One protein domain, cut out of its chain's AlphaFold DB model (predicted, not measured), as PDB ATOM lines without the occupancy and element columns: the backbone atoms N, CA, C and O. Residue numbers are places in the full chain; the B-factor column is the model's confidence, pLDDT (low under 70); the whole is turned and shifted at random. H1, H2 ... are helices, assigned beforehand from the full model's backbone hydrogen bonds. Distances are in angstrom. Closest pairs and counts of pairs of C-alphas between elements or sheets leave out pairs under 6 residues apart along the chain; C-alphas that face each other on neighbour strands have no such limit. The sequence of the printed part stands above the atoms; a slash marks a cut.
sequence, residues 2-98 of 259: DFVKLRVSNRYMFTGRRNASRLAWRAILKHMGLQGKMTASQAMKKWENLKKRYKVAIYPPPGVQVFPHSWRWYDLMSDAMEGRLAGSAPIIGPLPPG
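What this domain is: This is residues 2 to 98 of the 259 residues of the protein "Si:dkeyp-38g8.5" of Hucho hucho (huchen) (UniProt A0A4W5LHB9). One long helix, H3, makes the base, and three shorter helices cross it: H2 at its beginning, H4 over its later half, and H1 between H2 and H4. Residues 59 to 73 fold back beyond the far end of H3 to reach H4, and the tail, residues 82 to 98, runs from H4 past H1 and H2. The printed part has 97 residues with four named helices, in the order H1, H2, H3, H4, and no named strand. The class is all helix, though just 47 residues are in named elements, under half. The whole is only just compact, close to loose, with a radius of gyration of the C-alphas of 14.7 A and spans of 51 by 25 by 24 A.

Where its parts are: H1, residues 2 to 9, begins at C-alpha 2 (165.149, 187.860, 155.174) and is 10.3 A long. H2 is residues 20 to 31, 16.6 A. H3, residues 40 to 58, begins at C-alpha 40 (171.381, 201.249, 160.524) and is 27.3 A long. H4, residues 74 to 81, is 10.3 A long and ends at C-alpha 81 (175.121, 180.732, 163.554).

How they stand to each other: H1 and H2, a helical hairpin, only just touch, with 3 pairs of C-alphas within 8 A, the closest those of Leu 6 and Ile 28 at 6.6 A; they run opposite ways at a steep tilt of 43 degrees. H2 touches H3, about perpendicular at 85 degrees, with C-alphas of Trp 25 and Ala 40 closest at 5.1 A. H3 touches H4 with residues 50 to 57 alone, Tyr 54 and Tyr 74 having the closest C-alphas at 6.5 A; at 72 degrees they are only just about perpendicular. H4 touches H1, the same way at a shallow tilt of 24 degrees, the closest C-alphas being those of Val 8 and Ala 80, 6.3 A apart. H1 and H3 are close but not clearly touching, and H2 and H4 are apart. In H1, H2, H3 and H4 every O i to N i+4 pair is within hydrogen-bond range.

The domain as a whole: The C-alphas farthest apart are those of Gly 63 and Gly 98, at 51.1 A. The printed part has no cut; the link from H3 to H4, 15 residues, is long. Mean pLDDT of the printed part is 79.9, and it is under 70 at residues 16, 18 to 19, 86 to 87 and 93 to 98.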
ATOM      1  N   ASP A   2     164.021 187.710 156.106       82.31
ATOM      2  CA  ASP A   2     165.149 187.860 155.174       82.31
ATOM      3  C   ASP A   2     166.292 188.682 155.773       82.31
ATOM      4  O   ASP A   2     167.440 188.509 155.391       82.31
ATOM      5  N   PHE A   3     166.008 189.467 156.818       87.06
ATOM      6  CA  PHE A   3     166.990 190.230 157.590       87.06
ATOM      7  C   PHE A   3     168.173 189.383 158.098       87.06
ATOM      8  O   PHE A   3     169.332 189.752 157.917       87.06
ATOM      9  N   VAL A   4     167.888 188.224 158.706       86.19
ATOM     10  CA  VAL A   4     168.913 187.309 159.246       86.19
ATOM     11  C   VAL A   4     169.716 186.675 158.109       86.19
ATOM     12  O   VAL A   4     170.946 186.669 158.150       86.19
ATOM     13  N   LYS A   5     169.029 186.213 157.057       87.00
ATOM     14  CA  LYS A   5     169.653 185.584 155.883       87.00
ATOM     15  C   LYS A   5     170.574 186.553 155.136       87.00
ATOM     16  O   LYS A   5     171.692 186.182 154.783       87.00
ATOM     17  N   LEU A   6     170.131 187.798 154.951       86.62
ATOM     18  CA  LEU A   6     170.888 188.866 154.301       86.62
ATOM     19  C   LEU A   6     172.130 189.240 155.098       86.62
ATOM     20  O   LEU A   6     173.199 189.351 154.506       86.62
ATOM     21  N   ARG A   7     172.033 189.363 156.426       88.44
ATOM     22  CA  ARG A   7     173.212 189.602 157.265       88.44
ATOM     23  C   ARG A   7     174.238 188.488 157.090       88.44
ATOM     24  O   ARG A   7     175.408 188.774 156.853       88.44
ATOM     25  N   VAL A   8     173.817 187.234 157.254       86.06
ATOM     26  CA  VAL A   8     174.718 186.065 157.252       86.06
ATOM     27  C   VAL A   8     175.378 185.879 155.888       86.06
ATOM     28  O   VAL A   8     176.593 185.707 155.817       86.06
ATOM     29  N   SER A   9     174.602 185.992 154.808       83.50
ATOM     30  CA  SER A   9     175.106 185.865 153.434       83.50
ATOM     31  C   SER A   9     176.068 186.999 153.067       83.50
ATOM     32  O   SER A   9     177.038 186.783 152.347       83.50
ATOM     33  N   ASN A  10     175.870 188.192 153.633       85.25
ATOM     34  CA  ASN A  10     176.698 189.368 153.377       85.25
ATOM     35  C   ASN A  10     177.751 189.636 154.469       85.25
ATOM     36  O   ASN A  10     178.109 190.785 154.741       85.25
ATOM     37  N   ARG A  11     178.291 188.578 155.095       82.25
ATOM     38  CA  ARG A  11     179.315 188.693 156.155       82.25
ATOM     39  C   ARG A  11     180.555 189.490 155.732       82.25
ATOM     40  O   ARG A  11     181.154 190.167 156.561       82.25
ATOM     41  N   TYR A  12     180.911 189.442 154.448       80.88
ATOM     42  CA  TYR A  12     182.091 190.111 153.891       80.88
ATOM     43  C   TYR A  12     182.008 191.643 153.939       80.88
ATOM     44  O   TYR A  12     183.024 192.298 153.747       80.88
ATOM     45  N   MET A  13     180.831 192.234 154.180       78.81
ATOM     46  CA  MET A  13     180.703 193.686 154.351       78.81
ATOM     47  C   MET A  13     180.996 194.141 155.790       78.81
ATOM     48  O   MET A  13     181.304 195.307 156.028       78.81
ATOM     49  N   PHE A  14     180.969 193.220 156.756       81.94
ATOM     50  CA  PHE A  14     181.191 193.487 158.179       81.94
ATOM     51  C   PHE A  14     182.661 193.271 158.563       81.94
ATOM     52  O   PHE A  14     182.986 192.464 159.427       81.94
ATOM     53  N   THR A  15     183.563 193.988 157.894       71.75
ATOM     54  CA  THR A  15     185.027 193.786 157.973       71.75
ATOM     55  C   THR A  15     185.704 194.478 159.157       71.75
ATOM     56  O   THR A  15     186.929 194.530 159.210       71.75
ATOM     57  N   GLY A  16     184.937 195.065 160.084       66.81
ATOM     58  CA  GLY A  16     185.472 195.806 161.235       66.81
ATOM     59  C   GLY A  16     186.173 197.126 160.881       66.81
ATOM     60  O   GLY A  16     186.614 197.845 161.771       66.81
ATOM     61  N   ARG A  17     186.255 197.484 159.593       72.00
ATOM     62  CA  ARG A  17     186.762 198.786 159.136       72.00
ATOM     63  C   ARG A  17     185.791 199.903 159.534       72.00
ATOM     64  O   ARG A  17     184.575 199.693 159.562       72.00
ATOM     65  N   ARG A  18     186.319 201.106 159.799       66.94
ATOM     66  CA  ARG A  18     185.518 202.280 160.193       66.94
ATOM     67  C   ARG A  18     184.373 202.503 159.199       66.94
ATOM     68  O   ARG A  18     184.584 202.454 157.991       66.94
ATOM     69  N   ASN A  19     183.163 202.711 159.715       68.62
ATOM     70  CA  ASN A  19     181.918 202.917 158.960       68.62
ATOM     71  C   ASN A  19     181.451 201.745 158.062       68.62
ATOM     72  O   ASN A  19     180.319 201.784 157.577       68.62
ATOM     73  N   ALA A  20     182.236 200.675 157.883       76.69
ATOM     74  CA  ALA A  20     181.892 199.561 156.991       76.69
ATOM     75  C   ALA A  20     180.634 198.814 157.453       76.69
ATOM     76  O   ALA A  20     179.716 198.590 156.666       76.69
ATOM     77  N   SER A  21     180.535 198.518 158.753       81.19
ATOM     78  CA  SER A  21     179.351 197.879 159.337       81.19
ATOM     79  C   SER A  21     178.090 198.731 159.168       81.19
ATOM     80  O   SER A  21     177.023 198.196 158.879       81.19
ATOM     81  N   ARG A  22     178.197 200.061 159.299       81.69
ATOM     82  CA  ARG A  22     177.061 200.985 159.140       81.69
ATOM     83  C   ARG A  22     176.566 201.000 157.693       81.69
ATOM     84  O   ARG A  22     175.365 200.870 157.461       81.69
ATOM     85  N   LEU A  23     177.483 201.071 156.726       82.31
ATOM     86  CA  LEU A  23     177.166 200.998 155.294       82.31
ATOM     87  C   LEU A  23     176.561 199.643 154.907       82.31
ATOM     88  O   LEU A  23     175.592 199.602 154.153       82.31
ATOM     89  N   ALA A  24     177.069 198.547 155.475       86.31
ATOM     90  CA  ALA A  24     176.517 197.209 155.280       86.31
ATOM     91  C   ALA A  24     175.065 197.114 155.779       86.31
ATOM     92  O   ALA A  24     174.189 196.610 155.075       86.31
ATOM     93  N   TRP A  25     174.777 197.658 156.965       88.25
ATOM     94  CA  TRP A  25     173.412 197.711 157.489       88.25
ATOM     95  C   TRP A  25     172.493 198.595 156.642       88.25
ATOM     96  O   TRP A  25     171.369 198.182 156.360       88.25
ATOM     97  N   ARG A  26     172.959 199.760 156.169       85.94
ATOM     98  CA  ARG A  26     172.200 200.605 155.223       85.94
ATOM     99  C   ARG A  26     171.901 199.862 153.917       85.94
ATOM    100  O   ARG A  26     170.782 199.953 153.418       85.94
ATOM    101  N   ALA A  27     172.848 199.080 153.400       86.69
ATOM    102  CA  ALA A  27     172.663 198.270 152.195       86.69
ATOM    103  C   ALA A  27     171.575 197.201 152.377       86.69
ATOM    104  O   ALA A  27     170.682 197.075 151.538       86.69
ATOM    105  N   ILE A  28     171.599 196.488 153.507       89.00
ATOM    106  CA  ILE A  28     170.576 195.494 153.861       89.00
ATOM    107  C   ILE A  28     169.203 196.163 154.007       89.00
ATOM    108  O   ILE A  28     168.214 195.670 153.469       89.00
ATOM    109  N   LEU A  29     169.135 197.306 154.692       88.69
ATOM    110  CA  LEU A  29     167.892 198.056 154.880       88.69
ATOM    111  C   LEU A  29     167.314 198.565 153.558       88.69
ATOM    112  O   LEU A  29     166.108 198.452 153.353       88.69
ATOM    113  N   LYS A  30     168.165 199.063 152.654       86.44
ATOM    114  CA  LYS A  30     167.773 199.509 151.312       86.44
ATOM    115  C   LYS A  30     167.210 198.360 150.480       86.44
ATOM    116  O   LYS A  30     166.171 198.519 149.850       86.44
ATOM    117  N   HIS A  31     167.860 197.198 150.513       85.50
ATOM    118  CA  HIS A  31     167.390 196.008 149.801       85.50
ATOM    119  C   HIS A  31     166.032 195.516 150.321       85.50
ATOM    120  O   HIS A  31     165.199 195.064 149.545       85.50
ATOM    121  N   MET A  32     165.783 195.649 151.626       85.75
ATOM    122  CA  MET A  32     164.504 195.290 152.245       85.75
ATOM    123  C   MET A  32     163.426 196.385 152.142       85.75
ATOM    124  O   MET A  32     162.315 196.177 152.627       85.75
ATOM    125  N   GLY A  33     163.735 197.560 151.579       85.31
ATOM    126  CA  GLY A  33     162.813 198.701 151.541       85.31
ATOM    127  C   GLY A  33     162.507 199.307 152.921       85.31
ATOM    128  O   GLY A  33     161.444 199.891 153.127       85.31
ATOM    129  N   LEU A  34     163.405 199.130 153.897       85.19
ATOM    130  CA  LEU A  34     163.237 199.554 155.294       85.19
ATOM    131  C   LEU A  34     164.023 200.821 155.658       85.19
ATOM    132  O   LEU A  34     163.971 201.241 156.814       85.19
ATOM    133  N   GLN A  35     164.705 201.451 154.700       76.50
ATOM    134  CA  GLN A  35     165.588 202.599 154.923       76.50
ATOM    135  C   GLN A  35     164.928 203.774 155.659       76.50
ATOM    136  O   GLN A  35     165.569 204.356 156.517       76.50
ATOM    137  N   GLY A  36     163.650 204.074 155.405       75.19
ATOM    138  CA  GLY A  36     162.927 205.166 156.080       75.19
ATOM    139  C   GLY A  36     162.178 204.751 157.353       75.19
ATOM    140  O   GLY A  36     161.534 205.581 157.985       75.19
ATOM    141  N   LYS A  37     162.203 203.462 157.715       80.31
ATOM    142  CA  LYS A  37     161.486 202.913 158.884       80.31
ATOM    143  C   LYS A  37     162.424 202.473 160.001       80.31
ATOM    144  O   LYS A  37     162.005 202.414 161.154       80.31
ATOM    145  N   MET A  38     163.651 202.098 159.658       78.69
ATOM    146  CA  MET A  38     164.631 201.583 160.603       78.69
ATOM    147  C   MET A  38     166.016 202.077 160.208       78.69
ATOM    148  O   MET A  38     166.445 201.863 159.078       78.69
ATOM    149  N   THR A  39     166.721 202.706 161.143       86.12
ATOM    150  CA  THR A  39     168.091 203.176 160.919       86.12
ATOM    151  C   THR A  39     169.092 202.024 160.996       86.12
ATOM    152  O   THR A  39     168.815 200.955 161.554       86.12
ATOM    153  N   ALA A  40     170.300 202.235 160.464       82.06
ATOM    154  CA  ALA A  40     171.381 201.249 160.524       82.06
ATOM    155  C   ALA A  40     171.721 200.832 161.968       82.06
ATOM    156  O   ALA A  40     171.910 199.646 162.240       82.06
ATOM    157  N   SER A  41     171.716 201.781 162.907       77.94
ATOM    158  CA  SER A  41     171.960 201.529 164.333       77.94
ATOM    159  C   SER A  41     170.849 200.682 164.963       77.94
ATOM    160  O   SER A  41     171.118 199.755 165.728       77.94
ATOM    161  N   GLN A  42     169.588 200.922 164.591       83.94
ATOM    162  CA  GLN A  42     168.460 200.096 165.032       83.94
ATOM    163  C   GLN A  42     168.532 198.675 164.458       83.94
ATOM    164  O   GLN A  42     168.268 197.710 165.177       83.94
ATOM    165  N   ALA A  43     168.936 198.526 163.193       85.38
ATOM    166  CA  ALA A  43     169.165 197.223 162.570       85.38
ATOM    167  C   ALA A  43     170.271 196.438 163.291       85.38
ATOM    168  O   ALA A  43     170.076 195.272 163.641       85.38
ATOM    169  N   MET A  44     171.391 197.098 163.596       85.19
ATOM    170  CA  MET A  44     172.482 196.518 164.379       85.19
ATOM    171  C   MET A  44     171.993 196.061 165.758       85.19
ATOM    172  O   MET A  44     172.167 194.900 166.123       85.19
ATOM    173  N   LYS A  45     171.290 196.926 166.496       84.31
ATOM    174  CA  LYS A  45     170.743 196.593 167.821       84.31
ATOM    175  C   LYS A  45     169.758 195.425 167.762       84.31
ATOM    176  O   LYS A  45     169.741 194.574 168.649       84.31
ATOM    177  N   LYS A  46     168.956 195.340 166.697       87.81
ATOM    178  CA  LYS A  46     168.042 194.217 166.463       87.81
ATOM    179  C   LYS A  46     168.803 192.910 166.241       87.81
ATOM    180  O   LYS A  46     168.427 191.899 166.826       87.81
ATOM    181  N   TRP A  47     169.882 192.932 165.460       88.81
ATOM    182  CA  TRP A  47     170.771 191.782 165.279       88.81
ATOM    183  C   TRP A  47     171.433 191.336 166.592       88.81
ATOM    184  O   TRP A  47     171.432 190.147 166.911       88.81
ATOM    185  N   GLU A  48     171.922 192.278 167.399       86.19
ATOM    186  CA  GLU A  48     172.488 191.979 168.721       86.19
ATOM    187  C   GLU A  48     171.454 191.359 169.668       86.19
ATOM    188  O   GLU A  48     171.734 190.355 170.324       86.19
ATOM    189  N   ASN A  49     170.228 191.886 169.690       88.88
ATOM    190  CA  ASN A  49     169.140 191.327 170.493       88.88
ATOM    191  C   ASN A  49     168.780 189.892 170.075       88.88
ATOM    192  O   ASN A  49     168.527 189.054 170.941       88.88
ATOM    193  N   LEU A  50     168.789 189.591 168.770       89.19
ATOM    194  CA  LEU A  50     168.579 188.230 168.268       89.19
ATOM    195  C   LEU A  50     169.687 187.287 168.762       89.19
ATOM    196  O   LEU A  50     169.383 186.219 169.289       89.19
ATOM    197  N   LYS A  51     170.962 187.686 168.671       85.44
ATOM    198  CA  LYS A  51     172.082 186.876 169.181       85.44
ATOM    199  C   LYS A  51     172.007 186.656 170.692       85.44
ATOM    200  O   LYS A  51     172.240 185.542 171.146       85.44
ATOM    201  N   LYS A  52     171.679 187.691 171.475       86.06
ATOM    202  CA  LYS A  52     171.540 187.581 172.938       86.06
ATOM    203  C   LYS A  52     170.448 186.584 173.320       86.06
ATOM    204  O   LYS A  52     170.688 185.712 174.146       86.06
ATOM    205  N   ARG A  53     169.276 186.659 172.678       84.44
ATOM    206  CA  ARG A  53     168.194 185.687 172.906       84.44
ATOM    207  C   ARG A  53     168.569 184.272 172.480       84.44
ATOM    208  O   ARG A  53     168.252 183.338 173.203       84.44
ATOM    209  N   TYR A  54     169.284 184.125 171.366       85.62
ATOM    210  CA  TYR A  54     169.821 182.832 170.948       85.62
ATOM    211  C   TYR A  54     170.771 182.251 172.000       85.62
ATOM    212  O   TYR A  54     170.566 181.118 172.414       85.62
ATOM    213  N   LYS A  55     171.726 183.045 172.513       85.88
ATOM    214  CA  LYS A  55     172.646 182.627 173.587       85.88
ATOM    215  C   LYS A  55     171.912 182.126 174.833       85.88
ATOM    216  O   LYS A  55     172.265 181.074 175.340       85.88
ATOM    217  N   VAL A  56     170.876 182.835 175.282       84.56
ATOM    218  CA  VAL A  56     170.052 182.414 176.432       84.56
ATOM    219  C   VAL A  56     169.295 181.112 176.149       84.56
ATOM    220  O   VAL A  56     169.079 180.319 177.057       84.56
ATOM    221  N   ALA A  57     168.899 180.872 174.896       82.38
ATOM    222  CA  ALA A  57     168.216 179.643 174.506       82.38
ATOM    223  C   ALA A  57     169.152 178.422 174.439       82.38
ATOM    224  O   ALA A  57     168.700 177.317 174.719       82.38
ATOM    225  N   ILE A  58     170.428 178.605 174.083       83.12
ATOM    226  CA  ILE A  58     171.423 177.515 174.028       83.12
ATOM    227  C   ILE A  58     172.167 177.303 175.355       83.12
ATOM    228  O   ILE A  58     172.592 176.191 175.644       83.12
ATOM    229  N   TYR A  59     172.297 178.354 176.166       81.69
ATOM    230  CA  TYR A  59     172.938 178.339 177.481       81.69
ATOM    231  C   TYR A  59     172.000 178.994 178.501       81.69
ATOM    232  O   TYR A  59     172.180 180.167 178.851       81.69
ATOM    233  N   PRO A  60     170.948 178.279 178.938       81.75
ATOM    234  CA  PRO A  60     170.031 178.811 179.930       81.75
ATOM    235  C   PRO A  60     170.743 178.984 181.285       81.75
ATOM    236  O   PRO A  60     171.544 178.128 181.668       81.75
ATOM    237  N   PRO A  61     170.455 180.062 182.037       78.75
ATOM    238  CA  PRO A  61     170.944 180.214 183.402       78.75
ATOM    239  C   PRO A  61     170.519 179.033 184.291       78.75
ATOM    240  O   PRO A  61     169.421 178.498 184.099       78.75
ATOM    241  N   PRO A  62     171.337 178.647 185.288       70.88
ATOM    242  CA  PRO A  62     171.010 177.550 186.194       70.88
ATOM    243  C   PRO A  62     169.616 177.725 186.816       70.88
ATOM    244  O   PRO A  62     169.315 178.767 187.394       70.88
ATOM    245  N   GLY A  63     168.756 176.714 186.671       74.75
ATOM    246  CA  GLY A  63     167.390 176.713 187.213       74.75
ATOM    247  C   GLY A  63     166.305 177.315 186.309       74.75
ATOM    248  O   GLY A  63     165.131 177.245 186.665       74.75
ATOM    249  N   VAL A  64     166.645 177.858 185.134       75.50
ATOM    250  CA  VAL A  64     165.657 178.376 184.173       75.50
ATOM    251  C   VAL A  64     165.473 177.388 183.025       75.50
ATOM    252  O   VAL A  64     166.380 177.164 182.228       75.50
ATOM    253  N   GLN A  65     164.275 176.822 182.892       71.69
ATOM    254  CA  GLN A  65     163.931 176.002 181.734       71.69
ATOM    255  C   GLN A  65     163.544 176.915 180.566       71.69
ATOM    256  O   GLN A  65     162.494 177.556 180.576       71.69
ATOM    257  N   VAL A  66     164.407 176.996 179.555       75.12
ATOM    258  CA  VAL A  66     164.113 177.717 178.311       75.12
ATOM    259  C   VAL A  66     163.707 176.696 177.260       75.12
ATOM    260  O   VAL A  66     164.387 175.692 177.085       75.12
ATOM    261  N   PHE A  67     162.604 176.949 176.556       78.94
ATOM    262  CA  PHE A  67     162.154 176.126 175.435       78.94
ATOM    263  C   PHE A  67     162.637 176.764 174.130       78.94
ATOM    264  O   PHE A  67     162.010 177.726 173.675       78.94
ATOM    265  N   PRO A  68     163.718 176.279 173.493       77.25
ATOM    266  CA  PRO A  68     164.323 176.989 172.366       77.25
ATOM    267  C   PRO A  68     163.364 177.116 171.172       77.25
ATOM    268  O   PRO A  68     163.181 178.205 170.632       77.25
ATOM    269  N   HIS A  69     162.616 176.050 170.877       74.12
ATOM    270  CA  HIS A  69     161.609 175.996 169.810       74.12
ATOM    271  C   HIS A  69     160.355 176.857 170.067       74.12
ATOM    272  O   HIS A  69     159.560 177.074 169.154       74.12
ATOM    273  N   SER A  70     160.161 177.387 171.283       80.12
ATOM    274  CA  SER A  70     159.074 178.347 171.553       80.12
ATOM    275  C   SER A  70     159.332 179.701 170.885       80.12
ATOM    276  O   SER A  70     158.407 180.453 170.563       80.12
ATOM    277  N   TRP A  71     160.603 180.012 170.622       85.69
ATOM    278  CA  TRP A  71     160.992 181.210 169.916       85.69
ATOM    279  C   TRP A  71     161.035 180.940 168.414       85.69
ATOM    280  O   TRP A  71     161.939 180.294 167.901       85.69
ATOM    281  N   ARG A  72     160.084 181.524 167.679       82.06
ATOM    282  CA  ARG A  72     159.891 181.292 166.233       82.06
ATOM    283  C   ARG A  72     161.075 181.661 165.322       82.06
ATOM    284  O   ARG A  72     160.986 181.467 164.114       82.06
ATOM    285  N   TRP A  73     162.145 182.249 165.858       83.56
ATOM    286  CA  TRP A  73     163.377 182.556 165.119       83.56
ATOM    287  C   TRP A  73     164.581 181.746 165.602       83.56
ATOM    288  O   TRP A  73     165.679 182.005 165.121       83.56
ATOM    289  N   TYR A  74     164.388 180.799 166.527       84.25
ATOM    290  CA  TYR A  74     165.452 179.958 167.058       84.25
ATOM    291  C   TYR A  74     166.115 179.147 165.949       84.25
ATOM    292  O   TYR A  74     167.297 179.359 165.720       84.25
ATOM    293  N   ASP A  75     165.357 178.358 165.184       83.69
ATOM    294  CA  ASP A  75     165.909 177.522 164.104       83.69
ATOM    295  C   ASP A  75     166.621 178.373 163.043       83.69
ATOM    296  O   ASP A  75     167.753 178.105 162.658       83.69
ATOM    297  N   LEU A  76     166.010 179.504 162.665       85.19
ATOM    298  CA  LEU A  76     166.597 180.456 161.718       85.19
ATOM    299  C   LEU A  76     167.907 181.075 162.237       85.19
ATOM    300  O   LEU A  76     168.814 181.339 161.449       85.19
ATOM    301  N   MET A  77     168.003 181.361 163.539       86.19
ATOM    302  CA  MET A  77     169.227 181.875 164.162       86.19
ATOM    303  C   MET A  77     170.254 180.767 164.407       86.19
ATOM    304  O   MET A  77     171.443 181.038 164.273       86.19
ATOM    305  N   SER A  78     169.821 179.541 164.696       82.81
ATOM    306  CA  SER A  78     170.680 178.360 164.808       82.81
ATOM    307  C   SER A  78     171.354 178.092 163.467       82.81
ATOM    308  O   SER A  78     172.575 178.147 163.367       82.81
ATOM    309  N   ASP A  79     170.573 178.004 162.388       84.81
ATOM    310  CA  ASP A  79     171.078 177.823 161.024       84.81
ATOM    311  C   ASP A  79     171.982 178.980 160.567       84.81
ATOM    312  O   ASP A  79     172.950 178.781 159.826       84.81
ATOM    313  N   ALA A  80     171.692 180.207 161.011       84.81
ATOM    314  CA  ALA A  80     172.533 181.375 160.766       84.81
ATOM    315  C   ALA A  80     173.894 181.286 161.472       84.81
ATOM    316  O   ALA A  80     174.910 181.664 160.886       84.81
ATOM    317  N   MET A  81     173.914 180.834 162.727       81.06
ATOM    318  CA  MET A  81     175.121 180.732 163.554       81.06
ATOM    319  C   MET A  81     175.967 179.510 163.180       81.06
ATOM    320  O   MET A  81     177.191 179.583 163.225       81.06
ATOM    321  N   GLU A  82     175.323 178.433 162.736       77.94
ATOM    322  CA  GLU A  82     175.949 177.201 162.245       77.94
ATOM    323  C   GLU A  82     176.383 177.309 160.769       77.94
ATOM    324  O   GLU A  82     176.946 176.377 160.204       77.94
ATOM    325  N   GLY A  83     176.143 178.461 160.126       75.44
ATOM    326  CA  GLY A  83     176.615 178.757 158.771       75.44
ATOM    327  C   GLY A  83     175.822 178.087 157.645       75.44
ATOM    328  O   GLY A  83     176.157 178.288 156.477       75.44
ATOM    329  N   ARG A  84     174.740 177.364 157.961       76.06
ATOM    330  CA  ARG A  84     173.863 176.691 156.985       76.06
ATOM    331  C   ARG A  84     173.130 177.653 156.049       76.06
ATOM    332  O   ARG A  84     172.726 177.256 154.963       76.06
ATOM    333  N   LEU A  85     172.983 178.919 156.443       72.94
ATOM    334  CA  LEU A  85     172.333 179.959 155.632       72.94
ATOM    335  C   LEU A  85     173.298 180.778 154.757       72.94
ATOM    336  O   LEU A  85     172.895 181.794 154.181       72.94
ATOM    337  N   ALA A  86     174.570 180.385 154.656       64.44
ATOM    338  CA  ALA A  86     175.520 181.045 153.767       64.44
ATOM    339  C   ALA A  86     175.098 180.856 152.296       64.44
ATOM    340  O   ALA A  86     175.067 179.739 151.792       64.44
ATOM    341  N   GLY A  87     174.754 181.951 151.608       64.94
ATOM    342  CA  GLY A  87     174.284 181.916 150.215       64.94
ATOM    343  C   GLY A  87     172.767 181.761 150.063       64.94
ATOM    344  O   GLY A  87     172.267 181.684 148.948       64.94
ATOM    345  N   SER A  88     172.009 181.768 151.165       70.56
ATOM    346  CA  SER A  88     170.538 181.722 151.138       70.56
ATOM    347  C   SER A  88     169.872 183.069 150.818       70.56
ATOM    348  O   SER A  88     168.643 183.156 150.829       70.56
ATOM    349  N   ALA A  89     170.650 184.131 150.586       75.44
ATOM    350  CA  ALA A  89     170.155 185.440 150.171       75.44
ATOM    351  C   ALA A  89     171.135 186.133 149.201       75.44
ATOM    352  O   ALA A  89     172.329 185.817 149.221       75.44
ATOM    353  N   PRO A  90     170.660 187.092 148.381       72.69
ATOM    354  CA  PRO A  90     171.496 187.802 147.418       72.69
ATOM    355  C   PRO A  90     172.684 188.524 148.067       72.69
ATOM    356  O   PRO A  90     172.574 189.110 149.151       72.69
ATOM    357  N   ILE A  91     173.815 188.505 147.363       75.12
ATOM    358  CA  ILE A  91     175.023 189.262 147.697       75.12
ATOM    359  C   ILE A  91     174.787 190.721 147.275       75.12
ATOM    360  O   ILE A  91     174.615 191.007 146.092       75.12
ATOM    361  N   ILE A  92     174.722 191.641 148.238       77.56
ATOM    362  CA  ILE A  92     174.417 193.061 148.011       77.56
ATOM    363  C   ILE A  92     175.725 193.860 147.945       77.56
ATOM    364  O   ILE A  92     176.575 193.753 148.821       77.56
ATOM    365  N   GLY A  93     175.893 194.720 146.940       69.44
ATOM    366  CA  GLY A  93     177.055 195.611 146.873       69.44
ATOM    367  C   GLY A  93     177.083 196.632 148.030       69.44
ATOM    368  O   GLY A  93     176.043 197.231 148.322       69.44
ATOM    369  N   PRO A  94     178.234 196.863 148.694       62.88
ATOM    370  CA  PRO A  94     178.350 197.904 149.713       62.88
ATOM    371  C   PRO A  94     178.087 199.293 149.114       62.88
ATOM    372  O   PRO A  94     178.500 199.583 147.991       62.88
ATOM    373  N   LEU A  95     177.393 200.159 149.865       62.75
ATOM    374  CA  LEU A  95     177.146 201.537 149.435       62.75
ATOM    375  C   LEU A  95     178.459 202.340 149.369       62.75
ATOM    376  O   LEU A  95     179.330 202.141 150.223       62.75
ATOM    377  N   PRO A  96     178.606 203.259 148.394       65.31
ATOM    378  CA  PRO A  96     179.802 204.079 148.270       65.31
ATOM    379  C   PRO A  96     179.980 205.013 149.486       65.31
ATOM    380  O   PRO A  96     178.988 205.447 150.072       65.31
ATOM    381  N   PRO A  97     181.223 205.390 149.848       55.56
ATOM    382  CA  PRO A  97     181.519 206.157 151.068       55.56
ATOM    383  C   PRO A  97     180.887 207.560 151.154       55.56
ATOM    384  O   PRO A  97     180.964 208.180 152.210       55.56
ATOM    385  N   GLY A  98     180.290 208.066 150.067       54.59
ATOM    386  CA  GLY A  98     179.711 209.412 149.958       54.59
ATOM    387  C   GLY A  98     178.179 209.493 150.015       54.59
ATOM    388  O   GLY A  98     177.629 210.554 149.738       54.59
TER     389      GLY A  98